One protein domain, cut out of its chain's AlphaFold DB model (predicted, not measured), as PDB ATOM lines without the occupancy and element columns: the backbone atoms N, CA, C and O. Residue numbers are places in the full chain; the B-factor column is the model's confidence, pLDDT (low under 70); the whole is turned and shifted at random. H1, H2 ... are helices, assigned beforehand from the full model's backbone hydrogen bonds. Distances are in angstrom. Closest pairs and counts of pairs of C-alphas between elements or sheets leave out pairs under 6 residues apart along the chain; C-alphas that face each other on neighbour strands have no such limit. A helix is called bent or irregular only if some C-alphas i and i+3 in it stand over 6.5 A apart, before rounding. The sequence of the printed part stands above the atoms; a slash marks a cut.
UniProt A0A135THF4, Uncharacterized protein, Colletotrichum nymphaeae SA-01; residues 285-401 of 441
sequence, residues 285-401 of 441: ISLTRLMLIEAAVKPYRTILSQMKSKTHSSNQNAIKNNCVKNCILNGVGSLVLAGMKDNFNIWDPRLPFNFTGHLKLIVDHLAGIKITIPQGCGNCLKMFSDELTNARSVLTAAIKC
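What this domain is: This is residues 285 to 401 of the 441 residues of an uncharacterized protein of Colletotrichum nymphaeae SA-01 (UniProt A0A135THF4). A long bent helix, H1, runs along a rod; H2 and H5 bundle with its arm H1b, H3 and H4 pack on its arm H1a, and residues 315 to 322 stick out. The printed part has 117 residues, with five named helices, H1 to H5. It is all helix and compact, radius of gyration of the C-alphas 15.5 A, spanning 52 by 26 by 22 A.

How they stand to each other: H1, residues 285 to 313, assigned as one helix by its hydrogen bonds, is bent, C-alphas 296 and 299 being 7.0 A apart. H1b, from 299, and H2, residues 322 to 338, are a hairpin, C-alphas Met 307 and Ile 328 closest at 6.6 A. H1b touches H5, residues 378 to 401, C-alphas Pro 299 and Ala 391 closest at 5.1 A. H1b has 10 of 11 O i to N i+4 pairs within hydrogen-bond range, H5 19 of 20.

Where its parts are: H3 holds residues 351 to 354, H4 359 to 368. H1 begins at C-alpha 285 (130.894, 103.001, 112.852); H5, 35.0 A long, ends at C-alpha 401 (131.383, 98.686, 126.537).

The domain as a whole: The link H2 to H3 is long; pLDDT is under 70 at residues 312 to 321.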
ATOM      1  N   ILE A 285     130.555 101.708 112.241       87.75
ATOM      2  CA  ILE A 285     130.894 103.001 112.852       87.75
ATOM      3  C   ILE A 285     129.617 103.798 113.124       87.75
ATOM      4  O   ILE A 285     129.447 104.333 114.222       87.75
ATOM      5  N   SER A 286     128.692 103.832 112.163       85.38
ATOM      6  CA  SER A 286     127.401 104.515 112.293       85.38
ATOM      7  C   SER A 286     126.570 103.935 113.436       85.38
ATOM      8  O   SER A 286     126.086 104.677 114.294       85.38
ATOM      9  N   LEU A 287     126.453 102.608 113.507       88.12
ATOM     10  CA  LEU A 287     125.735 101.910 114.569       88.12
ATOM     11  C   LEU A 287     126.387 102.136 115.936       88.12
ATOM     12  O   LEU A 287     125.696 102.474 116.899       88.12
ATOM     13  N   THR A 288     127.712 101.996 116.020       90.00
ATOM     14  CA  THR A 288     128.471 102.235 117.257       90.00
ATOM     15  C   THR A 288     128.223 103.650 117.754       90.00
ATOM     16  O   THR A 288     127.911 103.870 118.923       90.00
ATOM     17  N   ARG A 289     128.261 104.624 116.850       87.56
ATOM     18  CA  ARG A 289     127.992 106.013 117.175       87.56
ATOM     19  C   ARG A 289     126.564 106.253 117.662       87.56
ATOM     20  O   ARG A 289     126.387 106.936 118.668       87.56
ATOM     21  N   LEU A 290     125.555 105.691 116.993       88.56
ATOM     22  CA  LEU A 290     124.160 105.770 117.442       88.56
ATOM     23  C   LEU A 290     124.016 105.244 118.874       88.56
ATOM     24  O   LEU A 290     123.374 105.880 119.711       88.56
ATOM     25  N   MET A 291     124.668 104.119 119.169       88.75
ATOM     26  CA  MET A 291     124.686 103.543 120.510       88.75
ATOM     27  C   MET A 291     125.399 104.437 121.524       88.75
ATOM     28  O   MET A 291     124.904 104.578 122.639       88.75
ATOM     29  N   LEU A 292     126.517 105.069 121.155       89.75
ATOM     30  CA  LEU A 292     127.234 106.004 122.023       89.75
ATOM     31  C   LEU A 292     126.390 107.247 122.348       89.75
ATOM     32  O   LEU A 292     126.330 107.659 123.507       89.75
ATOM     33  N   ILE A 293     125.690 107.819 121.362       90.38
ATOM     34  CA  ILE A 293     124.788 108.964 121.575       90.38
ATOM     35  C   ILE A 293     123.623 108.565 122.486       90.38
ATOM     36  O   ILE A 293     123.314 109.272 123.448       90.38
ATOM     37  N   GLU A 294     122.985 107.423 122.220       90.12
ATOM     38  CA  GLU A 294     121.882 106.939 123.052       90.12
ATOM     39  C   GLU A 294     122.358 106.644 124.479       90.12
ATOM     40  O   GLU A 294     121.704 107.046 125.439       90.12
ATOM     41  N   ALA A 295     123.528 106.023 124.646       88.94
ATOM     42  CA  ALA A 295     124.128 105.782 125.952       88.94
ATOM     43  C   ALA A 295     124.455 107.081 126.706       88.94
ATOM     44  O   ALA A 295     124.272 107.134 127.922       88.94
ATOM     45  N   ALA A 296     124.872 108.137 125.998       89.69
ATOM     46  CA  ALA A 296     125.098 109.466 126.566       89.69
ATOM     47  C   ALA A 296     123.827 110.109 127.105       89.69
ATOM     48  O   ALA A 296     123.822 110.666 128.204       89.69
ATOM     49  N   VAL A 297     122.734 110.010 126.360       91.38
ATOM     50  CA  VAL A 297     121.512 110.762 126.650       91.38
ATOM     51  C   VAL A 297     120.532 109.982 127.532       91.38
ATOM     52  O   VAL A 297     119.788 110.581 128.316       91.38
ATOM     53  N   LYS A 298     120.545 108.647 127.464       90.69
ATOM     54  CA  LYS A 298     119.623 107.765 128.191       90.69
ATOM     55  C   LYS A 298     119.566 108.035 129.701       90.69
ATOM     56  O   LYS A 298     118.445 108.169 130.193       90.69
ATOM     57  N   PRO A 299     120.685 108.194 130.439       90.38
ATOM     58  CA  PRO A 299     120.625 108.505 131.866       90.38
ATOM     59  C   PRO A 299     119.812 109.772 132.159       90.38
ATOM     60  O   PRO A 299     118.936 109.765 133.018       90.38
ATOM     61  N   TYR A 300     120.005 110.838 131.381       91.12
ATOM     62  CA  TYR A 300     119.290 112.106 131.558       91.12
ATOM     63  C   TYR A 300     117.794 111.984 131.240       91.12
ATOM     64  O   TYR A 300     116.960 112.545 131.955       91.12
ATOM     65  N   ARG A 301     117.431 111.197 130.217       91.25
ATOM     66  CA  ARG A 301     116.024 110.863 129.919       91.25
ATOM     67  C   ARG A 301     115.375 110.080 131.059       91.25
ATOM     68  O   ARG A 301     114.223 110.352 131.395       91.25
ATOM     69  N   THR A 302     116.108 109.157 131.683       90.38
ATOM     70  CA  THR A 302     115.645 108.411 132.861       90.38
ATOM     71  C   THR A 302     115.430 109.331 134.062       90.38
ATOM     72  O   THR A 302     114.382 109.250 134.699       90.38
ATOM     73  N   ILE A 303     116.349 110.258 134.342       88.19
ATOM     74  CA  ILE A 303     116.173 111.245 135.421       88.19
ATOM     75  C   ILE A 303     114.921 112.089 135.158       88.19
ATOM     76  O   ILE A 303     114.076 112.253 136.040       88.19
ATOM     77  N   LEU A 304     114.750 112.580 133.927       90.12
ATOM     78  CA  LEU A 304     113.579 113.369 133.552       90.12
ATOM     79  C   LEU A 304     112.268 112.583 133.716       90.12
ATOM     80  O   LEU A 304     111.291 113.131 134.233       90.12
ATOM     81  N   SER A 305     112.224 111.315 133.301       90.69
ATOM     82  CA  SER A 305     111.018 110.488 133.422       90.69
ATOM     83  C   SER A 305     110.678 110.170 134.881       90.69
ATOM     84  O   SER A 305     109.513 110.266 135.269       90.69
ATOM     85  N   GLN A 306     111.685 109.890 135.714       87.81
ATOM     86  CA  GLN A 306     111.516 109.693 137.155       87.81
ATOM     87  C   GLN A 306     111.031 110.961 137.865       87.81
ATOM     88  O   GLN A 306     110.189 110.892 138.760       87.81
ATOM     89  N   MET A 307     111.535 112.136 137.476       84.44
ATOM     90  CA  MET A 307     111.042 113.403 138.016       84.44
ATOM     91  C   MET A 307     109.567 113.611 137.668       84.44
ATOM     92  O   MET A 307     108.770 113.923 138.552       84.44
ATOM     93  N   LYS A 308     109.187 113.373 136.406       86.50
ATOM     94  CA  LYS A 308     107.794 113.479 135.950       86.50
ATOM     95  C   LYS A 308     106.873 112.527 136.717       86.50
ATOM     96  O   LYS A 308     105.839 112.966 137.212       86.50
ATOM     97  N   SER A 309     107.243 111.262 136.908       86.75
ATOM     98  CA  SER A 309     106.384 110.313 137.636       86.75
ATOM     99  C   SER A 309     106.193 110.692 139.112       86.75
ATOM    100  O   SER A 309     105.076 110.619 139.632       86.75
ATOM    101  N   LYS A 310     107.244 111.201 139.771       82.19
ATOM    102  CA  LYS A 310     107.171 111.704 141.155       82.19
ATOM    103  C   LYS A 310     106.245 112.919 141.299       82.19
ATOM    104  O   LYS A 310     105.609 113.061 142.342       82.19
ATOM    105  N   THR A 311     106.100 113.758 140.265       74.69
ATOM    106  CA  THR A 311     105.121 114.866 140.304       74.69
ATOM    107  C   THR A 311     103.673 114.378 140.366       74.69
ATOM    108  O   THR A 311     102.867 114.973 141.081       74.69
ATOM    109  N   HIS A 312     103.353 113.267 139.694       65.56
ATOM    110  CA  HIS A 312     101.996 112.713 139.650       65.56
ATOM    111  C   HIS A 312     101.649 111.881 140.894       65.56
ATOM    112  O   HIS A 312     100.520 111.936 141.376       65.56
ATOM    113  N   SER A 313     102.621 111.154 141.454       66.50
ATOM    114  CA  SER A 313     102.421 110.282 142.623       66.50
ATOM    115  C   SER A 313     102.243 111.033 143.953       66.50
ATOM    116  O   SER A 313     101.758 110.448 144.918       66.50
ATOM    117  N   SER A 314     102.573 112.327 144.032       57.19
ATOM    118  CA  SER A 314     102.492 113.122 145.273       57.19
ATOM    119  C   SER A 314     101.055 113.450 145.736       57.19
ATOM    120  O   SER A 314     100.865 114.257 146.657       57.19
ATOM    121  N   ASN A 315     100.033 112.863 145.120       53.16
ATOM    122  CA  ASN A 315      98.641 113.112 145.455       53.16
ATOM    123  C   ASN A 315      98.227 112.255 146.664       53.16
ATOM    124  O   ASN A 315      97.810 111.117 146.497       53.16
ATOM    125  N   GLN A 316      98.425 112.790 147.880       53.91
ATOM    126  CA  GLN A 316      97.402 112.905 148.948       53.91
ATOM    127  C   GLN A 316      97.999 113.201 150.343       53.91
ATOM    128  O   GLN A 316      97.417 113.999 151.066       53.91
ATOM    129  N   ASN A 317      99.201 112.717 150.693       54.78
ATOM    130  CA  ASN A 317      99.771 112.932 152.046       54.78
ATOM    131  C   ASN A 317     100.946 113.933 152.125       54.78
ATOM    132  O   ASN A 317     101.335 114.352 153.213       54.78
ATOM    133  N   ALA A 318     101.500 114.371 150.987       49.62
ATOM    134  CA  ALA A 318     102.708 115.209 150.929       49.62
ATOM    135  C   ALA A 318     102.445 116.726 150.790       49.62
ATOM    136  O   ALA A 318     103.382 117.498 150.583       49.62
ATOM    137  N   ILE A 319     101.192 117.178 150.943       48.38
ATOM    138  CA  ILE A 319     100.812 118.606 150.875       48.38
ATOM    139  C   ILE A 319     101.575 119.460 151.916       48.38
ATOM    140  O   ILE A 319     101.715 120.664 151.733       48.38
ATOM    141  N   LYS A 320     102.177 118.858 152.953       55.47
ATOM    142  CA  LYS A 320     102.992 119.586 153.940       55.47
ATOM    143  C   LYS A 320     104.375 120.044 153.448       55.47
ATOM    144  O   LYS A 320     104.913 120.976 154.033       55.47
ATOM    145  N   ASN A 321     104.936 119.485 152.369       64.06
ATOM    146  CA  ASN A 321     106.282 119.855 151.899       64.06
ATOM    147  C   ASN A 321     106.248 120.554 150.529       64.06
ATOM    148  O   ASN A 321     106.713 120.009 149.526       64.06
ATOM    149  N   ASN A 322     105.760 121.800 150.494       72.62
ATOM    150  CA  ASN A 322     105.795 122.668 149.302       72.62
ATOM    151  C   ASN A 322     107.202 122.802 148.671       72.62
ATOM    152  O   ASN A 322     107.301 123.028 147.464       72.62
ATOM    153  N   CYS A 323     108.286 122.590 149.438       77.44
ATOM    154  CA  CYS A 323     109.662 122.577 148.912       77.44
ATOM    155  C   CYS A 323     109.831 121.538 147.794       77.44
ATOM    156  O   CYS A 323     110.414 121.842 146.761       77.44
ATOM    157  N   VAL A 324     109.276 120.329 147.954       78.38
ATOM    158  CA  VAL A 324     109.553 119.201 147.049       78.38
ATOM    159  C   VAL A 324     108.931 119.422 145.673       78.38
ATOM    160  O   VAL A 324     109.612 119.257 144.666       78.38
ATOM    161  N   LYS A 325     107.666 119.860 145.607       81.88
ATOM    162  CA  LYS A 325     106.993 120.119 144.321       81.88
ATOM    163  C   LYS A 325     107.685 121.233 143.536       81.88
ATOM    164  O   LYS A 325     108.010 121.039 142.366       81.88
ATOM    165  N   ASN A 326     107.978 122.357 144.191       86.38
ATOM    166  CA  ASN A 326     108.639 123.487 143.540       86.38
ATOM    167  C   ASN A 326     110.084 123.153 143.140       86.38
ATOM    168  O   ASN A 326     110.524 123.558 142.069       86.38
ATOM    169  N   CYS A 327     110.821 122.384 143.946       86.62
ATOM    170  CA  CYS A 327     112.178 121.964 143.588       86.62
ATOM    171  C   CYS A 327     112.196 120.964 142.432       86.62
ATOM    172  O   CYS A 327     113.074 121.063 141.583       86.62
ATOM    173  N   ILE A 328     111.228 120.042 142.352       86.25
ATOM    174  CA  ILE A 328     111.120 119.124 141.210       86.25
ATOM    175  C   ILE A 328     110.775 119.895 139.936       86.25
ATOM    176  O   ILE A 328     111.425 119.680 138.922       86.25
ATOM    177  N   LEU A 329     109.806 120.816 139.972       87.56
ATOM    178  CA  LEU A 329     109.445 121.616 138.796       87.56
ATOM    179  C   LEU A 329     110.611 122.487 138.312       87.56
ATOM    180  O   LEU A 329     110.905 122.496 137.119       87.56
ATOM    181  N   ASN A 330     111.319 123.155 139.228       89.06
ATOM    182  CA  ASN A 330     112.512 123.932 138.884       89.06
ATOM    183  C   ASN A 330     113.665 123.043 138.400       89.06
ATOM    184  O   ASN A 330     114.366 123.414 137.461       89.06
ATOM    185  N   GLY A 331     113.834 121.856 138.988       87.25
ATOM    186  CA  GLY A 331     114.837 120.883 138.564       87.25
ATOM    187  C   GLY A 331     114.577 120.359 137.153       87.25
ATOM    188  O   GLY A 331     115.477 120.366 136.315       87.25
ATOM    189  N   VAL A 332     113.325 119.990 136.860       88.56
ATOM    190  CA  VAL A 332     112.859 119.606 135.520       88.56
ATOM    191  C   VAL A 332     113.057 120.753 134.537       88.56
ATOM    192  O   VAL A 332     113.634 120.535 133.479       88.56
ATOM    193  N   GLY A 333     112.614 121.966 134.881       89.44
ATOM    194  CA  GLY A 333     112.753 123.144 134.024       89.44
ATOM    195  C   GLY A 333     114.215 123.447 133.699       89.44
ATOM    196  O   GLY A 333     114.562 123.606 132.535       89.44
ATOM    197  N   SER A 334     115.086 123.427 134.710       88.69
ATOM    198  CA  SER A 334     116.527 123.636 134.541       88.69
ATOM    199  C   SER A 334     117.165 122.562 133.676       88.69
ATOM    200  O   SER A 334     117.940 122.883 132.782       88.69
ATOM    201  N   LEU A 335     116.824 121.292 133.911       87.94
ATOM    202  CA  LEU A 335     117.342 120.184 133.120       87.94
ATOM    203  C   LEU A 335     116.893 120.312 131.658       87.94
ATOM    204  O   LEU A 335     117.719 120.188 130.757       87.94
ATOM    205  N   VAL A 336     115.609 120.611 131.426       90.56
ATOM    206  CA  VAL A 336     115.048 120.778 130.080       90.56
ATOM    207  C   VAL A 336     115.715 121.933 129.343       90.56
ATOM    208  O   VAL A 336     116.185 121.723 128.229       90.56
ATOM    209  N   LEU A 337     115.808 123.106 129.976       90.31
ATOM    210  CA  LEU A 337     116.449 124.293 129.406       90.31
ATOM    211  C   LEU A 337     117.933 124.057 129.118       90.31
ATOM    212  O   LEU A 337     118.412 124.419 128.046       90.31
ATOM    213  N   ALA A 338     118.653 123.421 130.046       87.38
ATOM    214  CA  ALA A 338     120.056 123.083 129.848       87.38
ATOM    215  C   ALA A 338     120.237 122.128 128.662       87.38
ATOM    216  O   ALA A 338     121.159 122.309 127.880       87.38
ATOM    217  N   GLY A 339     119.323 121.169 128.497       84.44
ATOM    218  CA  GLY A 339     119.327 120.204 127.403       84.44
ATOM    219  C   GLY A 339     118.818 120.713 126.050       84.44
ATOM    220  O   GLY A 339     118.727 119.903 125.132       84.44
ATOM    221  N   MET A 340     118.437 121.992 125.934       89.25
ATOM    222  CA  MET A 340     117.973 122.636 124.691       89.25
ATOM    223  C   MET A 340     118.947 123.701 124.158       89.25
ATOM    224  O   MET A 340     118.614 124.455 123.241       89.25
ATOM    225  N   LYS A 341     120.135 123.827 124.753       83.94
ATOM    226  CA  LYS A 341     121.080 124.894 124.425       83.94
ATOM    227  C   LYS A 341     121.862 124.563 123.136       83.94
ATOM    228  O   LYS A 341     122.098 123.403 122.826       83.94
ATOM    229  N   ASP A 342     122.256 125.587 122.379       78.75
ATOM    230  CA  ASP A 342     123.105 125.476 121.176       78.75
ATOM    231  C   ASP A 342     122.490 124.640 120.026       78.75
ATOM    232  O   ASP A 342     123.192 123.906 119.333       78.75
ATOM    233  N   ASN A 343     121.167 124.746 119.812       77.38
ATOM    234  CA  ASN A 343     120.386 123.952 118.837       77.38
ATOM    235  C   ASN A 343     120.436 122.432 119.068       77.38
ATOM    236  O   ASN A 343     120.030 121.646 118.210       77.38
ATOM    237  N   PHE A 344     120.907 122.010 120.236       83.00
ATOM    238  CA  PHE A 344     120.992 120.620 120.627       83.00
ATOM    239  C   PHE A 344     119.834 120.308 121.571       83.00
ATOM    240  O   PHE A 344     119.721 120.910 122.633       83.00
ATOM    241  N   ASN A 345     118.945 119.397 121.169       89.38
ATOM    242  CA  ASN A 345     117.794 118.993 121.972       89.38
ATOM    243  C   ASN A 345     117.958 117.544 122.440       89.38
ATOM    244  O   ASN A 345     117.593 116.614 121.721       89.38
ATOM    245  N   ILE A 346     118.441 117.335 123.671       89.19
ATOM    246  CA  ILE A 346     118.624 115.980 124.234       89.19
ATOM    247  C   ILE A 346     117.310 115.198 124.385       89.19
ATOM    248  O   ILE A 346     117.296 113.971 124.533       89.19
ATOM    249  N   TRP A 347     116.186 115.909 124.337       89.75
ATOM    250  CA  TRP A 347     114.848 115.346 124.458       89.75
ATOM    251  C   TRP A 347     114.273 114.886 123.125       89.75
ATOM    252  O   TRP A 347     113.265 114.182 123.136       89.75
ATOM    253  N   ASP A 348     114.895 115.244 121.997       90.12
ATOM    254  CA  ASP A 348     114.487 114.732 120.696       90.12
ATOM    255  C   ASP A 348     114.759 113.215 120.648       90.12
ATOM    256  O   ASP A 348     115.918 112.795 120.747       90.12
ATOM    257  N   PRO A 349     113.733 112.354 120.505       87.25
ATOM    258  CA  PRO A 349     113.943 110.917 120.344       87.25
ATOM    259  C   PRO A 349     114.738 110.585 119.073       87.25
ATOM    260  O   PRO A 349     115.330 109.514 118.991       87.25
ATOM    261  N   ARG A 350     114.779 111.498 118.095       87.25
ATOM    262  CA  ARG A 350     115.535 111.350 116.847       87.25
ATOM    263  C   ARG A 350     116.960 111.884 116.934       87.25
ATOM    264  O   ARG A 350     117.687 111.796 115.949       87.25
ATOM    265  N   LEU A 351     117.387 112.391 118.093       87.25
ATOM    266  CA  LEU A 351     118.726 112.941 118.281       87.25
ATOM    267  C   LEU A 351     119.859 112.023 117.791       87.25
ATOM    268  O   LEU A 351     120.738 112.547 117.107       87.25
ATOM    269  N   PRO A 352     119.854 110.697 118.057       84.00
ATOM    270  CA  PRO A 352     120.910 109.821 117.550       84.00
ATOM    271  C   PRO A 352     121.080 109.914 116.026       84.00
ATOM    272  O   PRO A 352     122.202 109.896 115.536       84.00
ATOM    273  N   PHE A 353     119.981 110.094 115.289       80.88
ATOM    274  CA  PHE A 353     119.964 110.138 113.825       80.88
ATOM    275  C   PHE A 353     120.221 111.541 113.256       80.88
ATOM    276  O   PHE A 353     120.798 111.676 112.181       80.88
ATOM    277  N   ASN A 354     119.786 112.586 113.965       82.12
ATOM    278  CA  ASN A 354     119.833 113.967 113.476       82.12
ATOM    279  C   ASN A 354     121.119 114.714 113.861       82.12
ATOM    280  O   ASN A 354     121.412 115.770 113.301       82.12
ATOM    281  N   PHE A 355     121.869 114.223 114.848       83.75
ATOM    282  CA  PHE A 355     123.022 114.942 115.376       83.75
ATOM    283  C   PHE A 355     124.224 114.892 114.425       83.75
ATOM    284  O   PHE A 355     124.830 113.846 114.245       83.75
ATOM    285  N   THR A 356     124.639 116.032 113.870       81.50
ATOM    286  CA  THR A 356     125.747 116.098 112.897       81.50
ATOM    287  C   THR A 356     127.131 116.365 113.508       81.50
ATOM    288  O   THR A 356     128.133 116.088 112.851       81.50
ATOM    289  N   GLY A 357     127.213 116.869 114.749       84.50
ATOM    290  CA  GLY A 357     128.463 117.312 115.401       84.50
ATOM    291  C   GLY A 357     129.342 116.182 115.954       84.50
ATOM    292  O   GLY A 357     129.061 115.019 115.733       84.50
ATOM    293  N   HIS A 358     130.413 116.471 116.698       86.12
ATOM    294  CA  HIS A 358     131.237 115.426 117.340       86.12
ATOM    295  C   HIS A 358     130.587 114.892 118.624       86.12
ATOM    296  O   HIS A 358     129.984 115.670 119.365       86.12
ATOM    297  N   LEU A 359     130.769 113.604 118.955       86.62
ATOM    298  CA  LEU A 359     130.238 113.042 120.211       86.62
ATOM    299  C   LEU A 359     130.779 113.792 121.436       86.62
ATOM    300  O   LEU A 359     130.052 114.019 122.401       86.62
ATOM    301  N   LYS A 360     132.034 114.251 121.365       86.62
ATOM    302  CA  LYS A 360     132.652 115.069 122.410       86.62
ATOM    303  C   LYS A 360     131.819 116.309 122.756       86.62
ATOM    304  O   LYS A 360     131.689 116.621 123.930       86.62
ATOM    305  N   LEU A 361     131.180 116.954 121.773       87.69
ATOM    306  CA  LEU A 361     130.305 118.104 122.032       87.69
ATOM    307  C   LEU A 361     129.090 117.711 122.876       87.69
ATOM    308  O   LEU A 361     128.718 118.456 123.775       87.69
ATOM    309  N   ILE A 362     128.504 116.533 122.633       89.88
ATOM    310  CA  ILE A 362     127.406 116.007 123.457       89.88
ATOM    311  C   ILE A 362     127.894 115.764 124.880       89.88
ATOM    312  O   ILE A 362     127.254 116.198 125.832       89.88
ATOM    313  N   VAL A 363     129.027 115.077 125.032       89.50
ATOM    314  CA  VAL A 363     129.581 114.740 126.348       89.50
ATOM    315  C   VAL A 363     129.925 116.005 127.135       89.50
ATOM    316  O   VAL A 363     129.512 116.126 128.287       89.50
ATOM    317  N   ASP A 364     130.602 116.970 126.511       89.75
ATOM    318  CA  ASP A 364     130.968 118.251 127.120       89.75
ATOM    319  C   ASP A 364     129.715 119.059 127.498       89.75
ATOM    320  O   ASP A 364     129.628 119.614 128.596       89.75
ATOM    321  N   HIS A 365     128.696 119.065 126.633       90.00
ATOM    322  CA  HIS A 365     127.422 119.727 126.900       90.00
ATOM    323  C   HIS A 365     126.680 119.090 128.082       90.00
ATOM    324  O   HIS A 365     126.271 119.794 129.005       90.00
ATOM    325  N   LEU A 366     126.566 117.758 128.108       90.38
ATOM    326  CA  LEU A 366     125.954 117.001 129.204       90.38
ATOM    327  C   LEU A 366     126.727 117.179 130.525       90.38
ATOM    328  O   LEU A 366     126.126 117.320 131.593       90.38
ATOM    329  N   ALA A 367     128.059 117.237 130.469       89.19
ATOM    330  CA  ALA A 367     128.904 117.543 131.621       89.19
ATOM    331  C   ALA A 367     128.701 118.985 132.131       89.19
ATOM    332  O   ALA A 367     128.804 119.239 133.334       89.19
ATOM    333  N   GLY A 368     128.360 119.916 131.239       90.12
ATOM    334  CA  GLY A 368     128.043 121.307 131.555       90.12
ATOM    335  C   GLY A 368     126.657 121.536 132.167       90.12
ATOM    336  O   GLY A 368     126.420 122.615 132.715       90.12
ATOM    337  N   ILE A 369     125.751 120.551 132.119       90.25
ATOM    338  CA  ILE A 369     124.401 120.677 132.685       90.25
ATOM    339  C   ILE A 369     124.493 120.910 134.197       90.25
ATOM    340  O   ILE A 369     124.969 120.063 134.958       90.25
ATOM    341  N   LYS A 370     123.989 122.069 134.631       90.06
ATOM    342  CA  LYS A 370     123.815 122.441 136.038       90.06
ATOM    343  C   LYS A 370     122.325 122.580 136.324       90.06
ATOM    344  O   LYS A 370     121.633 123.332 135.644       90.06
ATOM    345  N   ILE A 371     121.841 121.871 137.338       88.69
ATOM    346  CA  ILE A 371     120.464 122.017 137.815       88.69
ATOM    347  C   ILE A 371     120.443 123.137 138.854       88.69
ATOM    348  O   ILE A 371     121.150 123.060 139.859       88.69
ATOM    349  N   THR A 372     119.646 124.181 138.617       88.94
ATOM    350  CA  THR A 372     119.407 125.231 139.607       88.94
ATOM    351  C   THR A 372     118.140 124.910 140.394       88.94
ATOM    352  O   THR A 372     117.141 124.420 139.867       88.94
ATOM    353  N   ILE A 373     118.202 125.134 141.702       87.44
ATOM    354  CA  ILE A 373     117.099 124.884 142.632       87.44
ATOM    355  C   ILE A 373     116.954 126.128 143.504       87.44
ATOM    356  O   ILE A 373     117.977 126.735 143.838       87.44
ATOM    357  N   PRO A 374     115.722 126.525 143.878       87.88
ATOM    358  CA  PRO A 374     115.510 127.630 144.802       87.88
ATOM    359  C   PRO A 374     116.354 127.495 146.074       87.88
ATOM    360  O   PRO A 374     116.528 126.398 146.616       87.88
ATOM    361  N   GLN A 375     116.864 128.629 146.557       85.06
ATOM    362  CA  GLN A 375     117.623 128.684 147.805       85.06
ATOM    363  C   GLN A 375     116.778 128.124 148.966       85.06
ATOM    364  O   GLN A 375     115.574 128.365 149.041       85.06
ATOM    365  N   GLY A 376     117.407 127.348 149.855       84.31
ATOM    366  CA  GLY A 376     116.756 126.762 151.036       84.31
ATOM    367  C   GLY A 376     116.386 125.274 150.945       84.31
ATOM    368  O   GLY A 376     115.992 124.706 151.958       84.31
ATOM    369  N   CYS A 377     116.561 124.600 149.798       86.69
ATOM    370  CA  CYS A 377     116.280 123.156 149.656       86.69
ATOM    371  C   CYS A 377     117.557 122.320 149.402       86.69
ATOM    372  O   CYS A 377     117.699 121.656 148.372       86.69
ATOM    373  N   GLY A 378     118.501 122.333 150.352       86.31
ATOM    374  CA  GLY A 378     119.801 121.646 150.222       86.31
ATOM    375  C   GLY A 378     119.698 120.134 149.966       86.31
ATOM    376  O   GLY A 378     120.440 119.593 149.148       86.31
ATOM    377  N   ASN A 379     118.723 119.460 150.581       85.81
ATOM    378  CA  ASN A 379     118.507 118.021 150.387       85.81
ATOM    379  C   ASN A 379     118.060 117.679 148.958       85.81
ATOM    380  O   ASN A 379     118.516 116.686 148.394       85.81
ATOM    381  N   CYS A 380     117.204 118.508 148.351       83.62
ATOM    382  CA  CYS A 380     116.802 118.323 146.957       83.62
ATOM    383  C   CYS A 380     117.999 118.517 146.024       83.62
ATOM    384  O   CYS A 380     118.213 117.690 145.144       83.62
ATOM    385  N   LEU A 381     118.807 119.557 146.252       86.88
ATOM    386  CA  LEU A 381     120.011 119.813 145.457       86.88
ATOM    387  C   LEU A 381     120.995 118.652 145.506       86.88
ATOM    388  O   LEU A 381     121.472 118.221 144.458       86.88
ATOM    389  N   LYS A 382     121.241 118.108 146.701       88.50
ATOM    390  CA  LYS A 382     122.102 116.939 146.869       88.50
ATOM    391  C   LYS A 382     121.576 115.738 146.082       88.50
ATOM    392  O   LYS A 382     122.312 115.185 145.279       88.50
ATOM    393  N   MET A 383     120.289 115.414 146.219       87.06
ATOM    394  CA  MET A 383     119.660 114.312 145.478       87.06
ATOM    395  C   MET A 383     119.845 114.450 143.955       87.06
ATOM    396  O   MET A 383     120.194 113.481 143.290       87.06
ATOM    397  N   PHE A 384     119.640 115.646 143.391       85.88
ATOM    398  CA  PHE A 384     119.836 115.869 141.952       85.88
ATOM    399  C   PHE A 384     121.302 115.795 141.530       85.88
ATOM    400  O   PHE A 384     121.607 115.263 140.465       85.88
ATOM    401  N   SER A 385     122.207 116.314 142.357       88.62
ATOM    402  CA  SER A 385     123.647 116.235 142.115       88.62
ATOM    403  C   SER A 385     124.142 114.787 142.119       88.62
ATOM    404  O   SER A 385     124.925 114.406 141.249       88.62
ATOM    405  N   ASP A 386     123.667 113.976 143.063       89.50
ATOM    406  CA  ASP A 386     124.031 112.564 143.183       89.50
ATOM    407  C   ASP A 386     123.541 111.780 141.954       89.50
ATOM    408  O   ASP A 386     124.309 111.037 141.342       89.50
ATOM    409  N   GLU A 387     122.305 112.026 141.510       88.56
ATOM    410  CA  GLU A 387     121.737 111.372 140.327       88.56
ATOM    411  C   GLU A 387     122.461 111.777 139.027       88.56
ATOM    412  O   GLU A 387     122.754 110.930 138.182       88.56
ATOM    413  N   LEU A 388     122.828 113.057 138.876       88.62
ATOM    414  CA  LEU A 388     123.658 113.519 137.755       88.62
ATOM    415  C   LEU A 388     125.056 112.888 137.774       88.62
ATOM    416  O   LEU A 388     125.604 112.551 136.724       88.62
ATOM    417  N   THR A 389     125.642 112.723 138.958       90.19
ATOM    418  CA  THR A 389     126.955 112.083 139.116       90.19
ATOM    419  C   THR A 389     126.878 110.605 138.739       90.19
ATOM    420  O   THR A 389     127.716 110.121 137.975       90.19
ATOM    421  N   ASN A 390     125.828 109.910 139.180       89.12
ATOM    422  CA  ASN A 390     125.543 108.536 138.787       89.12
ATOM    423  C   ASN A 390     125.371 108.422 137.262       89.12
ATOM    424  O   ASN A 390     126.054 107.626 136.622       89.12
ATOM    425  N   ALA A 391     124.563 109.290 136.646       85.25
ATOM    426  CA  ALA A 391     124.382 109.335 135.195       85.25
ATOM    427  C   ALA A 391     125.704 109.490 134.425       85.25
ATOM    428  O   ALA A 391     125.916 108.807 133.422       85.25
ATOM    429  N   ARG A 392     126.618 110.338 134.911       87.62
ATOM    430  CA  ARG A 392     127.957 110.505 134.326       87.62
ATOM    431  C   ARG A 392     128.804 109.242 134.458       87.62
ATOM    432  O   ARG A 392     129.441 108.853 133.486       87.62
ATOM    433  N   SER A 393     128.780 108.571 135.611       87.94
ATOM    434  CA  SER A 393     129.506 107.303 135.778       87.94
ATOM    435  C   SER A 393     128.973 106.192 134.867       87.94
ATOM    436  O   SER A 393     129.764 105.490 134.238       87.94
ATOM    437  N   VAL A 394     127.645 106.085 134.722       84.50
ATOM    438  CA  VAL A 394     126.995 105.129 133.814       84.50
ATOM    439  C   VAL A 394     127.382 105.429 132.372       84.50
ATOM    440  O   VAL A 394     127.690 104.505 131.628       84.50
ATOM    441  N   LEU A 395     127.435 106.707 131.989       81.44
ATOM    442  CA  LEU A 395     127.904 107.122 130.673       81.44
ATOM    443  C   LEU A 395     129.356 106.686 130.421       81.44
ATOM    444  O   LEU A 395     129.633 106.025 129.422       81.44
ATOM    445  N   THR A 396     130.279 106.991 131.337       81.19
ATOM    446  CA  THR A 396     131.688 106.589 131.201       81.19
ATOM    447  C   THR A 396     131.850 105.070 131.111       81.19
ATOM    448  O   THR A 396     132.688 104.592 130.348       81.19
ATOM    449  N   ALA A 397     131.055 104.302 131.862       82.94
ATOM    450  CA  ALA A 397     131.063 102.844 131.789       82.94
ATOM    451  C   ALA A 397     130.474 102.329 130.467       82.94
ATOM    452  O   ALA A 397     131.047 101.437 129.849       82.94
ATOM    453  N   ALA A 398     129.365 102.912 130.006       78.81
ATOM    454  CA  ALA A 398     128.701 102.507 128.776       78.81
ATOM    455  C   ALA A 398     129.586 102.749 127.547       78.81
ATOM    456  O   ALA A 398     129.724 101.840 126.739       78.81
ATOM    457  N   ILE A 399     130.251 103.908 127.441       76.00
ATOM    458  CA  ILE A 399     131.166 104.213 126.323       76.00
ATOM    459  C   ILE A 399     132.242 103.130 126.172       76.00
ATOM    460  O   ILE A 399     132.518 102.693 125.060       76.00
ATOM    461  N   LYS A 400     132.787 102.625 127.284       73.38
ATOM    462  CA  LYS A 400     133.815 101.570 127.270       73.38
ATOM    463  C   LYS A 400     133.304 100.198 126.827       73.38
ATOM    464  O   LYS A 400     134.105  99.335 126.492       73.38
ATOM    465  N   CYS A 401     131.994  99.976 126.850       75.94
ATOM    466  CA  CYS A 401     131.383  98.686 126.537       75.94
ATOM    467  C   CYS A 401     130.731  98.650 125.146       75.94
ATOM    468  O   CYS A 401     130.195  97.611 124.755       75.94
TER     469      CYS A 401